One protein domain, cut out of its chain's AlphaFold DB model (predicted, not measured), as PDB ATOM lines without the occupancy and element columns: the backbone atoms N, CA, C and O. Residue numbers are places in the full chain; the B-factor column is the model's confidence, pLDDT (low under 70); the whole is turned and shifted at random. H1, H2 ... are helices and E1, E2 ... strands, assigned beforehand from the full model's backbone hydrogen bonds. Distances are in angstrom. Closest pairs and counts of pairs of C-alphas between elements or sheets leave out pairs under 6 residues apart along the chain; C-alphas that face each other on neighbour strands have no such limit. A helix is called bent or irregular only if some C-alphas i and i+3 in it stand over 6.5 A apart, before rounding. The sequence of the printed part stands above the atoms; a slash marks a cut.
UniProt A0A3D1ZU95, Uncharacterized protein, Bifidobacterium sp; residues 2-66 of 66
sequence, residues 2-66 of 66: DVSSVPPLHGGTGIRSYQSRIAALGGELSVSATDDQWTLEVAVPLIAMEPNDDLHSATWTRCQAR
ATOM      1  N   ASP A   2     -49.971  29.226  62.540       37.50
ATOM      2  CA  ASP A   2     -49.511  30.586  62.258       37.50
ATOM      3  C   ASP A   2     -48.428  30.487  61.180       37.50
ATOM      4  O   ASP A   2     -47.313  30.030  61.432       37.50
ATOM      5  N   VAL A   3     -48.806  30.775  59.936       45.16
ATOM      6  CA  VAL A   3     -47.845  30.907  58.842       45.16
ATOM      7  C   VAL A   3     -47.196  32.265  59.052       45.16
ATOM      8  O   VAL A   3     -47.733  33.283  58.613       45.16
ATOM      9  N   SER A   4     -46.083  32.269  59.790       39.44
ATOM     10  CA  SER A   4     -45.236  33.446  59.962       39.44
ATOM     11  C   SER A   4     -44.928  33.992  58.575       39.44
ATOM     12  O   SER A   4     -44.200  33.389  57.782       39.44
ATOM     13  N   SER A   5     -45.588  35.100  58.252       47.16
ATOM     14  CA  SER A   5     -45.372  35.835  57.021       47.16
ATOM     15  C   SER A   5     -44.013  36.487  57.173       47.16
ATOM     16  O   SER A   5     -43.905  37.579  57.731       47.16
ATOM     17  N   VAL A   6     -42.968  35.773  56.745       50.91
ATOM     18  CA  VAL A   6     -41.624  36.332  56.619       50.91
ATOM     19  C   VAL A   6     -41.807  37.635  55.843       50.91
ATOM     20  O   VAL A   6     -42.345  37.589  54.728       50.91
ATOM     21  N   PRO A   7     -41.480  38.804  56.431       45.09
ATOM     22  CA  PRO A   7     -41.650  40.065  55.732       45.09
ATOM     23  C   PRO A   7     -40.915  39.934  54.401       45.09
ATOM     24  O   PRO A   7     -39.890  39.244  54.367       45.09
ATOM     25  N   PRO A   8     -41.402  40.538  53.301       51.25
ATOM     26  CA  PRO A   8     -40.653  40.535  52.062       51.25
ATOM     27  C   PRO A   8     -39.316  41.183  52.390       51.25
ATOM     28  O   PRO A   8     -39.212  42.406  52.538       51.25
ATOM     29  N   LEU A   9     -38.301  40.342  52.579       54.91
ATOM     30  CA  LEU A   9     -36.928  40.758  52.636       54.91
ATOM     31  C   LEU A   9     -36.754  41.396  51.276       54.91
ATOM     32  O   LEU A   9     -36.640  40.715  50.256       54.91
ATOM     33  N   HIS A  10     -36.798  42.724  51.248       56.66
ATOM     34  CA  HIS A  10     -36.314  43.509  50.133       56.66
ATOM     35  C   HIS A  10     -34.794  43.337  50.158       56.66
ATOM     36  O   HIS A  10     -34.047  44.273  50.422       56.66
ATOM     37  N   GLY A  11     -34.348  42.089  49.992       60.53
ATOM     38  CA  GLY A  11     -32.964  41.702  49.963       60.53
ATOM     39  C   GLY A  11     -32.322  42.553  48.893       60.53
ATOM     40  O   GLY A  11     -32.876  42.708  47.796       60.53
ATOM     41  N   GLY A  12     -31.189  43.159  49.244       73.69
ATOM     42  CA  GLY A  12     -30.419  43.957  48.306       73.69
ATOM     43  C   GLY A  12     -30.163  43.181  47.013       73.69
ATOM     44  O   GLY A  12     -30.334  41.960  46.950       73.69
ATOM     45  N   THR A  13     -29.729  43.879  45.968       80.25
ATOM     46  CA  THR A  13     -29.558  43.342  44.607       80.25
ATOM     47  C   THR A  13     -28.869  41.965  44.553       80.25
ATOM     48  O   THR A  13     -29.212  41.145  43.704       80.25
ATOM     49  N   GLY A  14     -27.965  41.673  45.497       83.56
ATOM     50  CA  GLY A  14     -27.348  40.356  45.675       83.56
ATOM     51  C   GLY A  14     -28.341  39.206  45.893       83.56
ATOM     52  O   GLY A  14     -28.293  38.233  45.146       83.56
ATOM     53  N   ILE A  15     -29.278  39.313  46.845       85.75
ATOM     54  CA  ILE A  15     -30.245  38.234  47.137       85.75
ATOM     55  C   ILE A  15     -31.149  37.976  45.929       85.75
ATOM     56  O   ILE A  15     -31.365  36.823  45.562       85.75
ATOM     57  N   ARG A  16     -31.594  39.032  45.236       85.62
ATOM     58  CA  ARG A  16     -32.383  38.890  43.998       85.62
ATOM     59  C   ARG A  16     -31.604  38.187  42.886       85.62
ATOM     60  O   ARG A  16     -32.168  37.369  42.163       85.62
ATOM     61  N   SER A  17     -30.306  38.475  42.758       87.44
ATOM     62  CA  SER A  17     -29.435  37.772  41.809       87.44
ATOM     63  C   SER A  17     -29.340  36.278  42.136       87.44
ATOM     64  O   SER A  17     -29.414  35.457  41.223       87.44
ATOM     65  N   TYR A  18     -29.213  35.907  43.415       88.81
ATOM     66  CA  TYR A  18     -29.207  34.497  43.817       88.81
ATOM     67  C   TYR A  18     -30.549  33.815  43.556       88.81
ATOM     68  O   TYR A  18     -30.557  32.752  42.943       88.81
ATOM     69  N   GLN A  19     -31.668  34.446  43.925       89.81
ATOM     70  CA  GLN A  19     -33.009  33.916  43.654       89.81
ATOM     71  C   GLN A  19     -33.207  33.610  42.165       89.81
ATOM     72  O   GLN A  19     -33.636  32.515  41.820       89.81
ATOM     73  N   SER A  20     -32.831  34.541  41.282       89.06
ATOM     74  CA  SER A  20     -32.950  34.354  39.830       89.06
ATOM     75  C   SER A  20     -32.109  33.178  39.316       89.06
ATOM     76  O   SER A  20     -32.607  32.327  38.580       89.06
ATOM     77  N   ARG A  21     -30.843  33.078  39.745       90.38
ATOM     78  CA  ARG A  21     -29.940  31.993  39.323       90.38
ATOM     79  C   ARG A  21     -30.385  30.629  39.840       90.38
ATOM     80  O   ARG A  21     -30.299  29.654  39.108       90.38
ATOM     81  N   ILE A  22     -30.854  30.562  41.082       91.00
ATOM     82  CA  ILE A  22     -31.315  29.318  41.707       91.00
ATOM     83  C   ILE A  22     -32.625  28.853  41.063       91.00
ATOM     84  O   ILE A  22     -32.740  27.681  40.714       91.00
ATOM     85  N   ALA A  23     -33.554  29.774  40.787       89.56
ATOM     86  CA  ALA A  23     -34.781  29.462  40.058       89.56
ATOM     87  C   ALA A  23     -34.502  28.945  38.634       89.56
ATOM     88  O   ALA A  23     -35.179  28.030  38.171       89.56
ATOM     89  N   ALA A  24     -33.477  29.471  37.950       89.50
ATOM     90  CA  ALA A  24     -33.057  28.969  36.637       89.50
ATOM     91  C   ALA A  24     -32.535  27.518  36.676       89.50
ATOM     92  O   ALA A  24     -32.590  26.823  35.666       89.50
ATOM     93  N   LEU A  25     -32.068  27.052  37.839       88.56
ATOM     94  CA  LEU A  25     -31.687  25.658  38.084       88.56
ATOM     95  C   LEU A  25     -32.874  24.797  38.559       88.56
ATOM     96  O   LEU A  25     -32.678  23.651  38.957       88.56
ATOM     97  N   GLY A  26     -34.096  25.341  38.565       88.19
ATOM     98  CA  GLY A  26     -35.278  24.682  39.129       88.19
ATOM     99  C   GLY A  26     -35.219  24.523  40.650       88.19
ATOM    100  O   GLY A  26     -35.917  23.677  41.201       88.19
ATOM    101  N   GLY A  27     -34.346  25.282  41.310       90.25
ATOM    102  CA  GLY A  27     -34.175  25.261  42.752       90.25
ATOM    103  C   GLY A  27     -34.929  26.373  43.469       90.25
ATOM    104  O   GLY A  27     -35.517  27.272  42.863       90.25
ATOM    105  N   GLU A  28     -34.827  26.345  44.790       92.06
ATOM    106  CA  GLU A  28     -35.461  27.281  45.708       92.06
ATOM    107  C   GLU A  28     -34.422  27.854  46.685       92.06
ATOM    108  O   GLU A  28     -33.482  27.172  47.098       92.06
ATOM    109  N   LEU A  29     -34.580  29.135  47.036       90.06
ATOM    110  CA  LEU A  29     -33.756  29.845  48.020       90.06
ATOM    111  C   LEU A  29     -34.651  30.323  49.158       90.06
ATOM    112  O   LEU A  29     -35.566  31.122  48.933       90.06
ATOM    113  N   SER A  30     -34.337  29.899  50.375       90.12
ATOM    114  CA  SER A  30     -34.943  30.391  51.605       90.12
ATOM    115  C   SER A  30     -33.937  31.237  52.389       90.12
ATOM    116  O   SER A  30     -32.718  31.054  52.319       90.12
ATOM    117  N   VAL A  31     -34.453  32.231  53.107       87.31
ATOM    118  CA  VAL A  31     -33.647  33.121  53.945       87.31
ATOM    119  C   VAL A  31     -34.270  33.156  55.325       87.31
ATOM    120  O   VAL A  31     -35.467  33.415  55.459       87.31
ATOM    121  N   SER A  32     -33.454  32.922  56.343       87.75
ATOM    122  CA  SER A  32     -33.831  33.095  57.738       87.75
ATOM    123  C   SER A  32     -32.842  34.023  58.434       87.75
ATOM    124  O   SER A  32     -31.691  34.176  58.018       87.75
ATOM    125  N   ALA A  33     -33.321  34.690  59.475       87.12
ATOM    126  CA  ALA A  33     -32.522  35.567  60.308       87.12
ATOM    127  C   ALA A  33     -32.710  35.166  61.767       87.12
ATOM    128  O   ALA A  33     -33.834  34.907  62.202       87.12
ATOM    129  N   THR A  34     -31.610  35.126  62.502       87.19
ATOM    130  CA  THR A  34     -31.580  35.213  63.961       87.19
ATOM    131  C   THR A  34     -31.070  36.601  64.354       87.19
ATOM    132  O   THR A  34     -30.723  37.400  63.481       87.19
ATOM    133  N   ASP A  35     -31.022  36.903  65.652       87.50
ATOM    134  CA  ASP A  35     -30.629  38.229  66.151       87.50
ATOM    135  C   ASP A  35     -29.238  38.681  65.658       87.50
ATOM    136  O   ASP A  35     -29.047  39.859  65.361       87.50
ATOM    137  N   ASP A  36     -28.302  37.740  65.472       93.38
ATOM    138  CA  ASP A  36     -26.906  38.032  65.114       93.38
ATOM    139  C   ASP A  36     -26.460  37.428  63.772       93.38
ATOM    140  O   ASP A  36     -25.316  37.621  63.347       93.38
ATOM    141  N   GLN A  37     -27.322  36.668  63.088       90.38
ATOM    142  CA  GLN A  37     -26.914  35.900  61.916       90.38
ATOM    143  C   GLN A  37     -28.009  35.793  60.858       90.38
ATOM    144  O   GLN A  37     -29.182  35.572  61.142       90.38
ATOM    145  N   TRP A  38     -27.585  35.872  59.598       87.75
ATOM    146  CA  TRP A  38     -28.407  35.541  58.441       87.75
ATOM    147  C   TRP A  38     -28.002  34.179  57.898       87.75
ATOM    148  O   TRP A  38     -26.814  33.912  57.695       87.75
ATOM    149  N   THR A  39     -28.993  33.344  57.617       90.44
ATOM    150  CA  THR A  39     -28.806  32.037  56.995       90.44
ATOM    151  C   THR A  39     -29.503  32.034  55.643       90.44
ATOM    152  O   THR A  39     -30.676  32.388  55.529       90.44
ATOM    153  N   LEU A  40     -28.759  31.646  54.609       90.94
ATOM    154  CA  LEU A  40     -29.285  31.401  53.271       90.94
ATOM    155  C   LEU A  40     -29.223  29.899  53.024       90.94
ATOM    156  O   LEU A  40     -28.142  29.313  53.086       90.94
ATOM    157  N   GLU A  41     -30.365  29.295  52.726       94.06
ATOM    158  CA  GLU A  41     -30.463  27.872  52.420       94.06
ATOM    159  C   GLU A  41     -30.968  27.688  50.987       94.06
ATOM    160  O   GLU A  41     -31.891  28.362  50.532       94.06
ATOM    161  N   VAL A  42     -30.299  26.806  50.246       92.25
ATOM    162  CA  VAL A  42     -30.518  26.601  48.815       92.25
ATOM    163  C   VAL A  42     -30.790  25.129  48.566       92.25
ATOM    164  O   VAL A  42     -29.946  24.286  48.868       92.25
ATOM    165  N   ALA A  43     -31.933  24.832  47.960       92.88
ATOM    166  CA  ALA A  43     -32.273  23.500  47.486       92.88
ATOM    167  C   ALA A  43     -32.286  23.514  45.956       92.88
ATOM    168  O   ALA A  43     -33.089  24.216  45.352       92.88
ATOM    169  N   VAL A  44     -31.393  22.757  45.317       90.62
ATOM    170  CA  VAL A  44     -31.348  22.623  43.852       90.62
ATOM    171  C   VAL A  44     -31.413  21.140  43.499       90.62
ATOM    172  O   VAL A  44     -30.645  20.355  44.063       90.62
ATOM    173  N   PRO A  45     -32.305  20.726  42.584       87.00
ATOM    174  CA  PRO A  45     -32.346  19.347  42.136       87.00
ATOM    175  C   PRO A  45     -31.061  19.001  41.369       87.00
ATOM    176  O   PRO A  45     -30.702  19.659  40.396       87.00
ATOM    177  N   LEU A  46     -30.384  17.926  41.780       83.19
ATOM    178  CA  LEU A  46     -29.228  17.359  41.075       83.19
ATOM    179  C   LEU A  46     -29.696  16.518  39.879       83.19
ATOM    180  O   LEU A  46     -29.356  15.342  39.755       83.19
ATOM    181  N   ILE A  47     -30.548  17.076  39.025       70.44
ATOM    182  CA  ILE A  47     -30.794  16.458  37.723       70.44
ATOM    183  C   ILE A  47     -29.511  16.702  36.938       70.44
ATOM    184  O   ILE A  47     -28.982  17.813  36.989       70.44
ATOM    185  N   ALA A  48     -28.978  15.676  36.273       56.72
ATOM    186  CA  ALA A  48     -27.869  15.860  35.351       56.72
ATOM    187  C   ALA A  48     -28.281  16.971  34.377       56.72
ATOM    188  O   ALA A  48     -29.129  16.757  33.513       56.72
ATOM    189  N   MET A  49     -27.758  18.187  34.573       56.28
ATOM    190  CA  MET A  49     -27.736  19.156  33.497       56.28
ATOM    191  C   MET A  49     -26.900  18.451  32.449       56.28
ATOM    192  O   MET A  49     -25.689  18.317  32.636       56.28
ATOM    193  N   GLU A  50     -27.563  17.907  31.427       56.53
ATOM    194  CA  GLU A  50     -26.886  17.456  30.221       56.53
ATOM    195  C   GLU A  50     -25.879  18.560  29.894       56.53
ATOM    196  O   GLU A  50     -26.286  19.732  29.824       56.53
ATOM    197  N   PRO A  51     -24.571  18.248  29.854       53.41
ATOM    198  CA  PRO A  51     -23.571  19.248  29.554       53.41
ATOM    199  C   PRO A  51     -23.994  19.869  28.235       53.41
ATOM    200  O   PRO A  51     -24.101  19.197  27.214       53.41
ATOM    201  N   ASN A  52     -24.349  21.148  28.291       49.03
ATOM    202  CA  ASN A  52     -24.701  21.876  27.099       49.03
ATOM    203  C   ASN A  52     -23.382  22.080  26.348       49.03
ATOM    204  O   ASN A  52     -22.658  23.046  26.610       49.03
ATOM    205  N   ASP A  53     -23.033  21.120  25.487       55.03
ATOM    206  CA  ASP A  53     -21.815  21.109  24.665       55.03
ATOM    207  C   ASP A  53     -21.686  22.390  23.814       55.03
ATOM    208  O   ASP A  53     -20.596  22.753  23.365       55.03
ATOM    209  N   ASP A  54     -22.771  23.156  23.676       52.69
ATOM    210  CA  ASP A  54     -22.802  24.448  22.999       52.69
ATOM    211  C   ASP A  54     -22.014  25.557  23.717       52.69
ATOM    212  O   ASP A  54     -21.629  26.539  23.073       52.69
ATOM    213  N   LEU A  55     -21.687  25.427  25.012       53.03
ATOM    214  CA  LEU A  55     -20.864  26.443  25.691       53.03
ATOM    215  C   LEU A  55     -19.364  26.327  25.362       53.03
ATOM    216  O   LEU A  55     -18.616  27.288  25.561       53.03
ATOM    217  N   HIS A  56     -18.913  25.190  24.823       50.22
ATOM    218  CA  HIS A  56     -17.509  24.989  24.447       50.22
ATOM    219  C   HIS A  56     -17.152  25.547  23.059       50.22
ATOM    220  O   HIS A  56     -15.969  25.715  22.755       50.22
ATOM    221  N   SER A  57     -18.141  25.922  22.241       44.94
ATOM    222  CA  SER A  57     -17.892  26.452  20.890       44.94
ATOM    223  C   SER A  57     -17.544  27.949  20.846       44.94
ATOM    224  O   SER A  57     -17.133  28.444  19.797       44.94
ATOM    225  N   ALA A  58     -17.644  28.687  21.957       50.75
ATOM    226  CA  ALA A  58     -17.458  30.145  21.954       50.75
ATOM    227  C   ALA A  58     -16.026  30.640  22.247       50.75
ATOM    228  O   ALA A  58     -15.787  31.845  22.162       50.75
ATOM    229  N   THR A  59     -15.054  29.768  22.559       52.03
ATOM    230  CA  THR A  59     -13.741  30.252  23.051       52.03
ATOM    231  C   THR A  59     -12.500  29.582  22.461       52.03
ATOM    232  O   THR A  59     -11.395  29.873  22.911       52.03
ATOM    233  N   TRP A  60     -12.623  28.739  21.430       47.25
ATOM    234  CA  TRP A  60     -11.455  28.110  20.780       47.25
ATOM    235  C   TRP A  60     -11.121  28.626  19.378       47.25
ATOM    236  O   TRP A  60     -10.189  28.137  18.739       47.25
ATOM    237  N   THR A  61     -11.783  29.680  18.899       53.69
ATOM    238  CA  THR A  61     -11.336  30.378  17.686       53.69
ATOM    239  C   THR A  61     -10.423  31.541  18.052       53.69
ATOM    240  O   THR A  61     -10.876  32.676  18.152       53.69
ATOM    241  N   ARG A  62      -9.133  31.247  18.257       53.31
ATOM    242  CA  ARG A  62      -7.971  32.076  17.857       53.31
ATOM    243  C   ARG A  62      -6.761  31.710  18.714       53.31
ATOM    244  O   ARG A  62      -6.435  32.412  19.655       53.31
ATOM    245  N   CYS A  63      -6.098  30.624  18.335       54.44
ATOM    246  CA  CYS A  63      -4.663  30.409  18.531       54.44
ATOM    247  C   CYS A  63      -4.205  29.299  17.570       54.44
ATOM    248  O   CYS A  63      -3.693  28.273  17.996       54.44
ATOM    249  N   GLN A  64      -4.416  29.477  16.264       52.12
ATOM    250  CA  GLN A  64      -3.619  28.772  15.261       52.12
ATOM    251  C   GLN A  64      -3.280  29.715  14.106       52.12
ATOM    252  O   GLN A  64      -4.114  30.511  13.680       52.12
ATOM    253  N   ALA A  65      -2.042  29.558  13.635       42.12
ATOM    254  CA  ALA A  65      -1.342  30.257  12.560       42.12
ATOM    255  C   ALA A  65      -0.788  31.656  12.895       42.12
ATOM    256  O   ALA A  65      -1.451  32.674  12.700       42.12
ATOM    257  N   ARG A  66       0.502  31.714  13.247       39.72
ATOM    258  CA  ARG A  66       1.535  31.894  12.215       39.72
ATOM    259  C   ARG A  66       2.900  31.392  12.674       39.72
ATOM    260  O   ARG A  66       3.198  31.560  13.874       39.72
TER     261      ARG A  66
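This is residues 2 to 66 of the 66 residues of an uncharacterized protein of Bifidobacterium sp (UniProt A0A3D1ZU95). A two-stranded hairpin, E1 and E2, has one helix, H1, packed on it nearer to E1, and a long tail, residues 50 to 66 with the short helix H2 in it, sticks out from this small body. The tail makes much of the length: the C-alphas span 68 by 26 by 18 A. The printed part has 65 residues, with two named helices and two named strands in the order H1, E1, E2, H2; the sheet, E1 - E2, is antiparallel. The class is mixed, helices and strands, with under half of the residues in named elements, and the whole is extended, with a radius of gyration of the C-alphas of 19.2 A.

E1, residues 28 to 33, and E2, residues 38 to 43, form a hairpin, antiparallel at 162 degrees between their directions. N 30 and O 41 are 2.9 A apart and N 43 and O 28 also 2.9 A, within hydrogen-bond range. H1, residues 13 to 24, comes closest to E1 at the C-alphas of Gln 19 and Leu 29, 6.0 A apart. Its closest C-alphas to E2 are those of Ile 22 and Val 42, 7.7 A apart. H2, residues 53 to 58, is apart from H1 and E1. Every O i to N i+4 pair is within hydrogen-bond range in H1; in H2 it is 0 of 2, with 1 of 3 O i to N i+3 pairs within range.

E1 is 17.0 A long and E2 16.7 A. H1 is 16.8 A long and begins at C-alpha 13 (-29.558, 43.342, 44.607). H2 is 10.4 A long and ends at C-alpha 58 (-17.458, 30.145, 21.954); it is neither bent nor irregular, but only just: C-alphas 55 and 58 are 6.3 A apart.

The two C-alphas farthest apart, those of Asp 2 and Arg 66, are 71.5 A apart. Without residues 50 to 66, which stand free, the body spans 38 by 27 by 19 A. The printed part has no cut, and no link is long. The model's pLDDT is under 70 at residues 2 to 11 and 48 to 66.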